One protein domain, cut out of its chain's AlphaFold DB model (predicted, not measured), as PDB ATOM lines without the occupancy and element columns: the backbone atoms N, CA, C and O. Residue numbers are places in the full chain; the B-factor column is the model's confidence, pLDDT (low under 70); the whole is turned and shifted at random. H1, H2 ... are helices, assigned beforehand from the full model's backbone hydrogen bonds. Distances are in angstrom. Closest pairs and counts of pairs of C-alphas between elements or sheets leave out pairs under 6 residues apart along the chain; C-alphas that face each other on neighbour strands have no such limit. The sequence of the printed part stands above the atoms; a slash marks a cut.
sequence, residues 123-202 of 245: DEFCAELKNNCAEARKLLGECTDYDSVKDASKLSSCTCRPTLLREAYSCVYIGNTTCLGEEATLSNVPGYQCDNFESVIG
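This is residues 123 to 202 of the 245 residues of an uncharacterized protein of Fusarium sp. AF-4 (UniProt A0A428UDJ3). Two long helices, H1 and H3, cross face to face as the core, running opposite ways; short H2 precedes H3 near one end, and a long link folds back along H3 to short H4. The printed part has 80 residues, named helices H1 to H4 in chain order and no named strand: all helix, compact, radius of gyration of the C-alphas 13.0 A, spans 43 by 21 by 18 A.

H1, residues 123 to 141, is 27.2 A long from C-alpha 123 at (26.171, -30.083, 46.229). H3, residues 162 to 180, is 24.7 A long, with a kink of 26 degrees near residue 174. H2 is residues 152 to 159, 10.4 A; H4, residues 197 to 201, 6.2 A, ends at (14.224, -13.469, 35.594).

H1 and H3 touch at a steep tilt of 41 degrees, the closest C-alphas, of Cys 133 and Cys 171, 4.7 A apart. H2 is close to but not clearly touching H1, Leu 140 and Thr 159 having the closest C-alphas, 6.7 A. H3 touches H4 with residues 162 to 169 alone; the closest C-alphas, of Pro 162 and Val 200, are 6.0 A apart. H4 is apart from H1 and H2. Every O i to N i+4 pair is within hydrogen-bond range in H2 and H4, and 14 of 15 in both H1 and H3.

The C-alphas farthest apart, of Asp 123 and Lys 150, are 43.3 A apart. The printed part has no cut; the link from H3 to H4 is long, and no printed residue is under 70 in pLDDT.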
ATOM      1  N   ASP A 123      26.484 -30.218  44.796       79.31
ATOM      2  CA  ASP A 123      26.171 -30.083  46.229       79.31
ATOM      3  C   ASP A 123      26.200 -28.626  46.721       79.31
ATOM      4  O   ASP A 123      25.243 -28.159  47.340       79.31
ATOM      5  N   GLU A 124      27.262 -27.875  46.408       81.38
ATOM      6  CA  GLU A 124      27.405 -26.476  46.838       81.38
ATOM      7  C   GLU A 124      26.309 -25.578  46.256       81.38
ATOM      8  O   GLU A 124      25.720 -24.759  46.962       81.38
ATOM      9  N   PHE A 125      25.988 -25.771  44.976       79.44
ATOM     10  CA  PHE A 125      24.938 -25.016  44.303       79.44
ATOM     11  C   PHE A 125      23.559 -25.344  44.880       79.44
ATOM     12  O   PHE A 125      22.756 -24.452  45.138       79.44
ATOM     13  N   CYS A 126      23.286 -26.620  45.152       83.50
ATOM     14  CA  CYS A 126      22.035 -27.034  45.774       83.50
ATOM     15  C   CYS A 126      21.907 -26.540  47.221       83.50
ATOM     16  O   CYS A 126      20.809 -26.177  47.656       83.50
ATOM     17  N   ALA A 127      23.017 -26.443  47.956       80.44
ATOM     18  CA  ALA A 127      23.049 -25.800  49.265       80.44
ATOM     19  C   ALA A 127      22.773 -24.288  49.172       80.44
ATOM     20  O   ALA A 127      22.029 -23.753  49.997       80.44
ATOM     21  N   GLU A 128      23.307 -23.602  48.156       78.38
ATOM     22  CA  GLU A 128      22.985 -22.198  47.879       78.38
ATOM     23  C   GLU A 128      21.486 -22.029  47.599       78.38
ATOM     24  O   GLU A 128      20.821 -21.256  48.288       78.38
ATOM     25  N   LEU A 129      20.915 -22.835  46.697       81.88
ATOM     26  CA  LEU A 129      19.493 -22.777  46.347       81.88
ATOM     27  C   LEU A 129      18.559 -23.039  47.537       81.88
ATOM     28  O   LEU A 129      17.470 -22.459  47.604       81.88
ATOM     29  N   LYS A 130      18.978 -23.841  48.525       81.94
ATOM     30  CA  LYS A 130      18.237 -23.999  49.790       81.94
ATOM     31  C   LYS A 130      18.110 -22.665  50.538       81.94
ATOM     32  O   LYS A 130      17.047 -22.384  51.100       81.94
ATOM     33  N   ASN A 131      19.137 -21.816  50.503       82.56
ATOM     34  CA  ASN A 131      19.074 -20.469  51.074       82.56
ATOM     35  C   ASN A 131      18.133 -19.562  50.272       82.56
ATOM     36  O   ASN A 131      17.328 -18.857  50.880       82.56
ATOM     37  N   ASN A 132      18.148 -19.635  48.935       82.00
ATOM     38  CA  ASN A 132      17.175 -18.920  48.096       82.00
ATOM     39  C   ASN A 132      15.735 -19.332  48.444       82.00
ATOM     40  O   ASN A 132      14.860 -18.484  48.608       82.00
ATOM     41  N   CYS A 133      15.481 -20.627  48.652       85.19
ATOM     42  CA  CYS A 133      14.180 -21.116  49.108       85.19
ATOM     43  C   CYS A 133      13.773 -20.560  50.477       85.19
ATOM     44  O   CYS A 133      12.603 -20.230  50.691       85.19
ATOM     45  N   ALA A 134      14.706 -20.479  51.426       85.06
ATOM     46  CA  ALA A 134      14.439 -19.906  52.742       85.06
ATOM     47  C   ALA A 134      14.115 -18.406  52.649       85.06
ATOM     48  O   ALA A 134      13.135 -17.950  53.243       85.06
ATOM     49  N   GLU A 135      14.878 -17.652  51.854       86.00
ATOM     50  CA  GLU A 135      14.642 -16.221  51.662       86.00
ATOM     51  C   GLU A 135      13.332 -15.962  50.905       86.00
ATOM     52  O   GLU A 135      12.556 -15.102  51.315       86.00
ATOM     53  N   ALA A 136      13.006 -16.756  49.880       84.69
ATOM     54  CA  ALA A 136      11.723 -16.675  49.182       84.69
ATOM     55  C   ALA A 136      10.539 -16.863  50.144       84.69
ATOM     56  O   ALA A 136       9.596 -16.073  50.127       84.69
ATOM     57  N   ARG A 137      10.600 -17.875  51.024       89.00
ATOM     58  CA  ARG A 137       9.565 -18.116  52.045       89.00
ATOM     59  C   ARG A 137       9.434 -16.941  53.008       89.00
ATOM     60  O   ARG A 137       8.319 -16.519  53.301       89.00
ATOM     61  N   LYS A 138      10.558 -16.403  53.483       91.00
ATOM     62  CA  LYS A 138      10.580 -15.245  54.383       91.00
ATOM     63  C   LYS A 138       9.956 -14.015  53.724       91.00
ATOM     64  O   LYS A 138       9.037 -13.428  54.289       91.00
ATOM     65  N   LEU A 139      10.401 -13.670  52.518       88.06
ATOM     66  CA  LEU A 139       9.888 -12.538  51.746       88.06
ATOM     67  C   LEU A 139       8.398 -12.696  51.415       88.06
ATOM     68  O   LEU A 139       7.659 -11.717  51.432       88.06
ATOM     69  N   LEU A 140       7.936 -13.918  51.132       87.31
ATOM     70  CA  LEU A 140       6.515 -14.191  50.921       87.31
ATOM     71  C   LEU A 140       5.718 -14.030  52.221       87.31
ATOM     72  O   LEU A 140       4.611 -13.491  52.201       87.31
ATOM     73  N   GLY A 141       6.299 -14.444  53.349       88.44
ATOM     74  CA  GLY A 141       5.763 -14.237  54.692       88.44
ATOM     75  C   GLY A 141       5.485 -12.763  54.996       88.44
ATOM     76  O   GLY A 141       4.422 -12.442  55.518       88.44
ATOM     77  N   GLU A 142       6.365 -11.853  54.572       90.38
ATOM     78  CA  GLU A 142       6.171 -10.397  54.711       90.38
ATOM     79  C   GLU A 142       4.923  -9.876  53.971       90.38
ATOM     80  O   GLU A 142       4.403  -8.810  54.297       90.38
ATOM     81  N   CYS A 143       4.422 -10.612  52.976       88.50
ATOM     82  CA  CYS A 143       3.235 -10.234  52.214       88.50
ATOM     83  C   CYS A 143       1.927 -10.758  52.823       88.50
ATOM     84  O   CYS A 143       0.853 -10.362  52.370       88.50
ATOM     85  N   THR A 144       1.996 -11.633  53.831       84.25
ATOM     86  CA  THR A 144       0.810 -12.290  54.413       84.25
ATOM     87  C   THR A 144      -0.080 -11.350  55.226       84.25
ATOM     88  O   THR A 144      -1.261 -11.640  55.406       84.25
ATOM     89  N   ASP A 145       0.444 -10.192  55.634       83.06
ATOM     90  CA  ASP A 145      -0.313  -9.152  56.336       83.06
ATOM     91  C   ASP A 145      -1.342  -8.433  55.439       83.06
ATOM     92  O   ASP A 145      -2.211  -7.715  55.942       83.06
ATOM     93  N   TYR A 146      -1.272  -8.604  54.113       83.75
ATOM     94  CA  TYR A 146      -2.196  -7.972  53.170       83.75
ATOM     95  C   TYR A 146      -3.356  -8.903  52.804       83.75
ATOM     96  O   TYR A 146      -3.170  -9.983  52.244       83.75
ATOM     97  N   ASP A 147      -4.586  -8.447  53.049       84.88
ATOM     98  CA  ASP A 147      -5.794  -9.164  52.642       84.88
ATOM     99  C   ASP A 147      -5.991  -9.068  51.119       84.88
ATOM    100  O   ASP A 147      -5.989  -7.982  50.537       84.88
ATOM    101  N   SER A 148      -6.200 -10.205  50.454       77.44
ATOM    102  CA  SER A 148      -6.314 -10.270  48.989       77.44
ATOM    103  C   SER A 148      -7.547  -9.565  48.416       77.44
ATOM    104  O   SER A 148      -7.592  -9.299  47.216       77.44
ATOM    105  N   VAL A 149      -8.540  -9.237  49.249       77.06
ATOM    106  CA  VAL A 149      -9.773  -8.542  48.853       77.06
ATOM    107  C   VAL A 149      -9.690  -7.051  49.176       77.06
ATOM    108  O   VAL A 149     -10.127  -6.225  48.376       77.06
ATOM    109  N   LYS A 150      -9.139  -6.688  50.337       83.94
ATOM    110  CA  LYS A 150      -9.080  -5.297  50.820       83.94
ATOM    111  C   LYS A 150      -7.803  -4.568  50.413       83.94
ATOM    112  O   LYS A 150      -7.846  -3.366  50.171       83.94
ATOM    113  N   ASP A 151      -6.693  -5.289  50.311       87.31
ATOM    114  CA  ASP A 151      -5.349  -4.763  50.080       87.31
ATOM    115  C   ASP A 151      -4.710  -5.366  48.818       87.31
ATOM    116  O   ASP A 151      -3.488  -5.445  48.709       87.31
ATOM    117  N   ALA A 152      -5.524  -5.750  47.828       84.38
ATOM    118  CA  ALA A 152      -5.085  -6.430  46.606       84.38
ATOM    119  C   ALA A 152      -3.891  -5.751  45.903       84.38
ATOM    120  O   ALA A 152      -2.966  -6.428  45.459       84.38
ATOM    121  N   SER A 153      -3.870  -4.414  45.838       87.12
ATOM    122  CA  SER A 153      -2.760  -3.664  45.235       87.12
ATOM    123  C   SER A 153      -1.473  -3.727  46.062       87.12
ATOM    124  O   SER A 153      -0.388  -3.816  45.490       87.12
ATOM    125  N   LYS A 154      -1.570  -3.720  47.396       88.06
ATOM    126  CA  LYS A 154      -0.411  -3.851  48.291       88.06
ATOM    127  C   LYS A 154       0.118  -5.278  48.292       88.06
ATOM    128  O   LYS A 154       1.328  -5.462  48.207       88.06
ATOM    129  N   LEU A 155      -0.781  -6.265  48.309       87.44
ATOM    130  CA  LEU A 155      -0.430  -7.674  48.175       87.44
ATOM    131  C   LEU A 155       0.309  -7.907  46.854       87.44
ATOM    132  O   LEU A 155       1.428  -8.406  46.876       87.44
ATOM    133  N   SER A 156      -0.254  -7.450  45.730       88.31
ATOM    134  CA  SER A 156       0.385  -7.547  44.413       88.31
ATOM    135  C   SER A 156       1.743  -6.841  44.381       88.31
ATOM    136  O   SER A 156       2.734  -7.438  43.965       88.31
ATOM    137  N   SER A 157       1.838  -5.612  44.895       91.62
ATOM    138  CA  SER A 157       3.113  -4.890  44.971       91.62
ATOM    139  C   SER A 157       4.153  -5.609  45.835       91.62
ATOM    140  O   SER A 157       5.343  -5.501  45.550       91.62
ATOM    141  N   CYS A 158       3.731  -6.315  46.886       91.44
ATOM    142  CA  CYS A 158       4.615  -7.088  47.748       91.44
ATOM    143  C   CYS A 158       5.087  -8.373  47.053       91.44
ATOM    144  O   CYS A 158       6.289  -8.628  46.979       91.44
ATOM    145  N   THR A 159       4.166  -9.140  46.465       90.31
ATOM    146  CA  THR A 159       4.472 -10.410  45.788       90.31
ATOM    147  C   THR A 159       5.194 -10.231  44.451       90.31
ATOM    148  O   THR A 159       5.802 -11.166  43.954       90.31
ATOM    149  N   CYS A 160       5.146  -9.044  43.848       94.31
ATOM    150  CA  CYS A 160       5.838  -8.749  42.589       94.31
ATOM    151  C   CYS A 160       7.178  -8.021  42.791       94.31
ATOM    152  O   CYS A 160       7.764  -7.491  41.841       94.31
ATOM    153  N   ARG A 161       7.695  -7.988  44.029       94.12
ATOM    154  CA  ARG A 161       9.032  -7.459  44.326       94.12
ATOM    155  C   ARG A 161      10.093  -8.249  43.550       94.12
ATOM    156  O   ARG A 161      10.152  -9.465  43.714       94.12
ATOM    157  N   PRO A 162      11.001  -7.589  42.806       93.50
ATOM    158  CA  PRO A 162      12.032  -8.278  42.031       93.50
ATOM    159  C   PRO A 162      12.854  -9.294  42.829       93.50
ATOM    160  O   PRO A 162      13.153 -10.365  42.317       93.50
ATOM    161  N   THR A 163      13.196  -8.989  44.085       92.06
ATOM    162  CA  THR A 163      13.923  -9.924  44.956       92.06
ATOM    163  C   THR A 163      13.117 -11.196  45.205       92.06
ATOM    164  O   THR A 163      13.643 -12.275  44.981       92.06
ATOM    165  N   LEU A 164      11.830 -11.090  45.569       90.81
ATOM    166  CA  LEU A 164      10.984 -12.267  45.787       90.81
ATOM    167  C   LEU A 164      10.908 -13.131  44.524       90.81
ATOM    168  O   LEU A 164      11.061 -14.342  44.615       90.81
ATOM    169  N   LEU A 165      10.714 -12.508  43.358       91.56
ATOM    170  CA  LEU A 165      10.618 -13.236  42.092       91.56
ATOM    171  C   LEU A 165      11.905 -14.019  41.792       91.56
ATOM    172  O   LEU A 165      11.824 -15.187  41.421       91.56
ATOM    173  N   ARG A 166      13.086 -13.410  41.996       92.50
ATOM    174  CA  ARG A 166      14.387 -14.081  41.807       92.50
ATOM    175  C   ARG A 166      14.552 -15.268  42.746       92.50
ATOM    176  O   ARG A 166      14.853 -16.358  42.275       92.50
ATOM    177  N   GLU A 167      14.321 -15.066  44.041       87.19
ATOM    178  CA  GLU A 167      14.484 -16.133  45.033       87.19
ATOM    179  C   GLU A 167      13.490 -17.280  44.799       87.19
ATOM    180  O   GLU A 167      13.857 -18.453  44.857       87.19
ATOM    181  N   ALA A 168      12.238 -16.953  44.460       87.50
ATOM    182  CA  ALA A 168      11.206 -17.935  44.153       87.50
ATOM    183  C   ALA A 168      11.523 -18.734  42.880       87.50
ATOM    184  O   ALA A 168      11.327 -19.947  42.864       87.50
ATOM    185  N   TYR A 169      12.039 -18.085  41.834       90.25
ATOM    186  CA  TYR A 169      12.468 -18.756  40.608       90.25
ATOM    187  C   TYR A 169      13.658 -19.689  40.846       90.25
ATOM    188  O   TYR A 169      13.602 -20.856  40.455       90.25
ATOM    189  N   SER A 170      14.705 -19.205  41.524       86.75
ATOM    190  CA  SER A 170      15.863 -20.024  41.891       86.75
ATOM    191  C   SER A 170      15.432 -21.247  42.696       86.75
ATOM    192  O   SER A 170      15.827 -22.365  42.388       86.75
ATOM    193  N   CYS A 171      14.552 -21.054  43.676       86.25
ATOM    194  CA  CYS A 171      14.052 -22.146  44.496       86.25
ATOM    195  C   CYS A 171      13.210 -23.161  43.703       86.25
ATOM    196  O   CYS A 171      13.540 -24.341  43.654       86.25
ATOM    197  N   VAL A 172      12.112 -22.707  43.091       85.62
ATOM    198  CA  VAL A 172      11.057 -23.593  42.569       85.62
ATOM    199  C   VAL A 172      11.391 -24.127  41.182       85.62
ATOM    200  O   VAL A 172      11.011 -25.241  40.845       85.62
ATOM    201  N   TYR A 173      12.079 -23.342  40.352       86.94
ATOM    202  CA  TYR A 173      12.402 -23.761  38.991       86.94
ATOM    203  C   TYR A 173      13.800 -24.373  38.905       86.94
ATOM    204  O   TYR A 173      13.946 -25.527  38.498       86.94
ATOM    205  N   ILE A 174      14.833 -23.621  39.304       85.50
ATOM    206  CA  ILE A 174      16.220 -24.106  39.219       85.50
ATOM    207  C   ILE A 174      16.454 -25.252  40.213       85.50
ATOM    208  O   ILE A 174      17.003 -26.283  39.827       85.50
ATOM    209  N   GLY A 175      15.991 -25.114  41.460       81.06
ATOM    210  CA  GLY A 175      16.116 -26.149  42.490       81.06
ATOM    211  C   GLY A 175      15.459 -27.467  42.093       81.06
ATOM    212  O   GLY A 175      16.111 -28.507  42.150       81.06
ATOM    213  N   ASN A 176      14.218 -27.435  41.604       78.81
ATOM    214  CA  ASN A 176      13.528 -28.656  41.182       78.81
ATOM    215  C   ASN A 176      14.239 -29.339  40.007       78.81
ATOM    216  O   ASN A 176      14.515 -30.534  40.071       78.81
ATOM    217  N   THR A 177      14.610 -28.581  38.972       79.69
ATOM    218  CA  THR A 177      15.263 -29.159  37.784       79.69
ATOM    219  C   THR A 177      16.671 -29.679  38.056       79.69
ATOM    220  O   THR A 177      17.064 -30.691  37.484       79.69
ATOM    221  N   THR A 178      17.431 -29.010  38.924       78.31
ATOM    222  CA  THR A 178      18.860 -29.305  39.116       78.31
ATOM    223  C   THR A 178      19.110 -30.221  40.313       78.31
ATOM    224  O   THR A 178      19.899 -31.155  40.219       78.31
ATOM    225  N   CYS A 179      18.438 -29.965  41.435       81.81
ATOM    226  CA  CYS A 179      18.710 -30.628  42.712       81.81
ATOM    227  C   CYS A 179      17.738 -31.770  43.011       81.81
ATOM    228  O   CYS A 179      18.116 -32.732  43.671       81.81
ATOM    229  N   LEU A 180      16.495 -31.681  42.523       78.31
ATOM    230  CA  LEU A 180      15.502 -32.750  42.684       78.31
ATOM    231  C   LEU A 180      15.381 -33.629  41.434       78.31
ATOM    232  O   LEU A 180      14.922 -34.762  41.524       78.31
ATOM    233  N   GLY A 181      15.837 -33.139  40.275       76.75
ATOM    234  CA  GLY A 181      15.698 -33.849  39.001       76.75
ATOM    235  C   GLY A 181      14.242 -33.960  38.556       76.75
ATOM    236  O   GLY A 181      13.887 -34.863  37.804       76.75
ATOM    237  N   GLU A 182      13.397 -33.056  39.047       79.06
ATOM    238  CA  GLU A 182      11.974 -33.010  38.759       79.06
ATOM    239  C   GLU A 182      11.684 -32.034  37.617       79.06
ATOM    240  O   GLU A 182      12.340 -30.997  37.461       79.06
ATOM    241  N   GLU A 183      10.650 -32.329  36.831       77.44
ATOM    242  CA  GLU A 183      10.135 -31.360  35.868       77.44
ATOM    243  C   GLU A 183       9.574 -30.132  36.602       77.44
ATOM    244  O   GLU A 183       8.725 -30.245  37.488       77.44
ATOM    245  N   ALA A 184      10.018 -28.938  36.203       80.62
ATOM    246  CA  ALA A 184       9.514 -27.681  36.744       80.62
ATOM    247  C   ALA A 184       8.784 -26.864  35.676       80.62
ATOM    248  O   ALA A 184       9.270 -26.668  34.560       80.62
ATOM    249  N   THR A 185       7.637 -26.307  36.060       85.38
ATOM    250  CA  THR A 185       6.827 -25.442  35.196       85.38
ATOM    251  C   THR A 185       6.870 -24.015  35.720       85.38
ATOM    252  O   THR A 185       6.551 -23.769  36.883       85.38
ATOM    253  N   LEU A 186       7.207 -23.051  34.856       84.50
ATOM    254  CA  LEU A 186       7.297 -21.631  35.231       84.50
ATOM    255  C   LEU A 186       6.006 -21.093  35.860       84.50
ATOM    256  O   LEU A 186       6.073 -20.302  36.794       84.50
ATOM    257  N   SER A 187       4.839 -21.571  35.416       84.94
ATOM    258  CA  SER A 187       3.541 -21.171  35.973       84.94
ATOM    259  C   SER A 187       3.347 -21.534  37.446       84.94
ATOM    260  O   SER A 187       2.444 -20.995  38.080       84.94
ATOM    261  N   ASN A 188       4.164 -22.442  37.985       83.25
ATOM    262  CA  ASN A 188       4.123 -22.839  39.391       83.25
ATOM    263  C   ASN A 188       5.014 -21.950  40.272       83.25
ATOM    264  O   ASN A 188       4.950 -22.049  41.496       83.25
ATOM    265  N   VAL A 189       5.841 -21.081  39.678       86.62
ATOM    266  CA  VAL A 189       6.717 -20.175  40.425       86.62
ATOM    267  C   VAL A 189       5.884 -19.046  41.049       86.62
ATOM    268  O   VAL A 189       5.146 -18.357  40.336       86.62
ATOM    269  N   PRO A 190       6.004 -18.796  42.368       83.88
ATOM    270  CA  PRO A 190       5.359 -17.659  43.012       83.88
ATOM    271  C   PRO A 190       5.675 -16.332  42.311       83.88
ATOM    272  O   PRO A 190       6.833 -15.966  42.127       83.88
ATOM    273  N   GLY A 191       4.622 -15.602  41.935       85.44
ATOM    274  CA  GLY A 191       4.749 -14.321  41.243       85.44
ATOM    275  C   GLY A 191       4.932 -14.429  39.727       85.44
ATOM    276  O   GLY A 191       5.160 -13.406  39.089       85.44
ATOM    277  N   TYR A 192       4.769 -15.617  39.130       87.19
ATOM    278  CA  TYR A 192       4.731 -15.798  37.671       87.19
ATOM    279  C   TYR A 192       3.724 -14.867  36.975       87.19
ATOM    280  O   TYR A 192       3.971 -14.368  35.884       87.19
ATOM    281  N   GLN A 193       2.595 -14.584  37.629       88.81
ATOM    282  CA  GLN A 193       1.552 -13.683  37.133       88.81
ATOM    283  C   GLN A 193       1.921 -12.190  37.170       88.81
ATOM    284  O   GLN A 193       1.100 -11.357  36.797       88.81
ATOM    285  N   CYS A 194       3.091 -11.826  37.695       90.62
ATOM    286  CA  CYS A 194       3.524 -10.440  37.780       90.62
ATOM    287  C   CYS A 194       4.041  -9.946  36.422       90.62
ATOM    288  O   CYS A 194       4.908 -10.579  35.825       90.62
ATOM    289  N   ASP A 195       3.599  -8.768  35.979       92.94
ATOM    290  CA  ASP A 195       3.994  -8.191  34.680       92.94
ATOM    291  C   ASP A 195       5.518  -8.017  34.523       92.94
ATOM    292  O   ASP A 195       6.049  -8.019  33.414       92.94
ATOM    293  N   ASN A 196       6.246  -7.865  35.634       91.56
ATOM    294  CA  ASN A 196       7.702  -7.735  35.648       91.56
ATOM    295  C   ASN A 196       8.451  -9.076  35.735       91.56
ATOM    296  O   ASN A 196       9.681  -9.050  35.761       91.56
ATOM    297  N   PHE A 197       7.770 -10.225  35.788       89.81
ATOM    298  CA  PHE A 197       8.401 -11.529  36.011       89.81
ATOM    299  C   PHE A 197       9.469 -11.847  34.959       89.81
ATOM    300  O   PHE A 197      10.638 -12.032  35.303       89.81
ATOM    301  N   GLU A 198       9.109 -11.796  33.675       89.19
ATOM    302  CA  GLU A 198      10.051 -12.039  32.574       89.19
ATOM    303  C   GLU A 198      11.199 -11.023  32.555       89.19
ATOM    304  O   GLU A 198      12.343 -11.373  32.281       89.19
ATOM    305  N   SER A 199      10.928  -9.763  32.907       89.50
ATOM    306  CA  SER A 199      11.966  -8.729  32.983       89.50
ATOM    307  C   SER A 199      12.955  -8.959  34.129       89.50
ATOM    308  O   SER A 199      14.094  -8.498  34.044       89.50
ATOM    309  N   VAL A 200      12.529  -9.594  35.222       87.62
ATOM    310  CA  VAL A 200      13.361  -9.821  36.409       87.62
ATOM    311  C   VAL A 200      14.198 -11.086  36.256       87.62
ATOM    312  O   VAL A 200      15.392 -11.068  36.571       87.62
ATOM    313  N   ILE A 201      13.582 -12.161  35.768       85.69
ATOM    314  CA  ILE A 201      14.224 -13.469  35.594       85.69
ATOM    315  C   ILE A 201      15.009 -13.546  34.278       85.69
ATOM    316  O   ILE A 201      15.996 -14.272  34.185       85.69
ATOM    317  N   GLY A 202      14.628 -12.735  33.289       73.19
ATOM    318  CA  GLY A 202      15.042 -12.892  31.901       73.19
ATOM    319  C   GLY A 202      14.150 -13.911  31.189       73.19
ATOM    320  O   GLY A 202      13.568 -14.797  31.816       73.19
TER     321      GLY A 202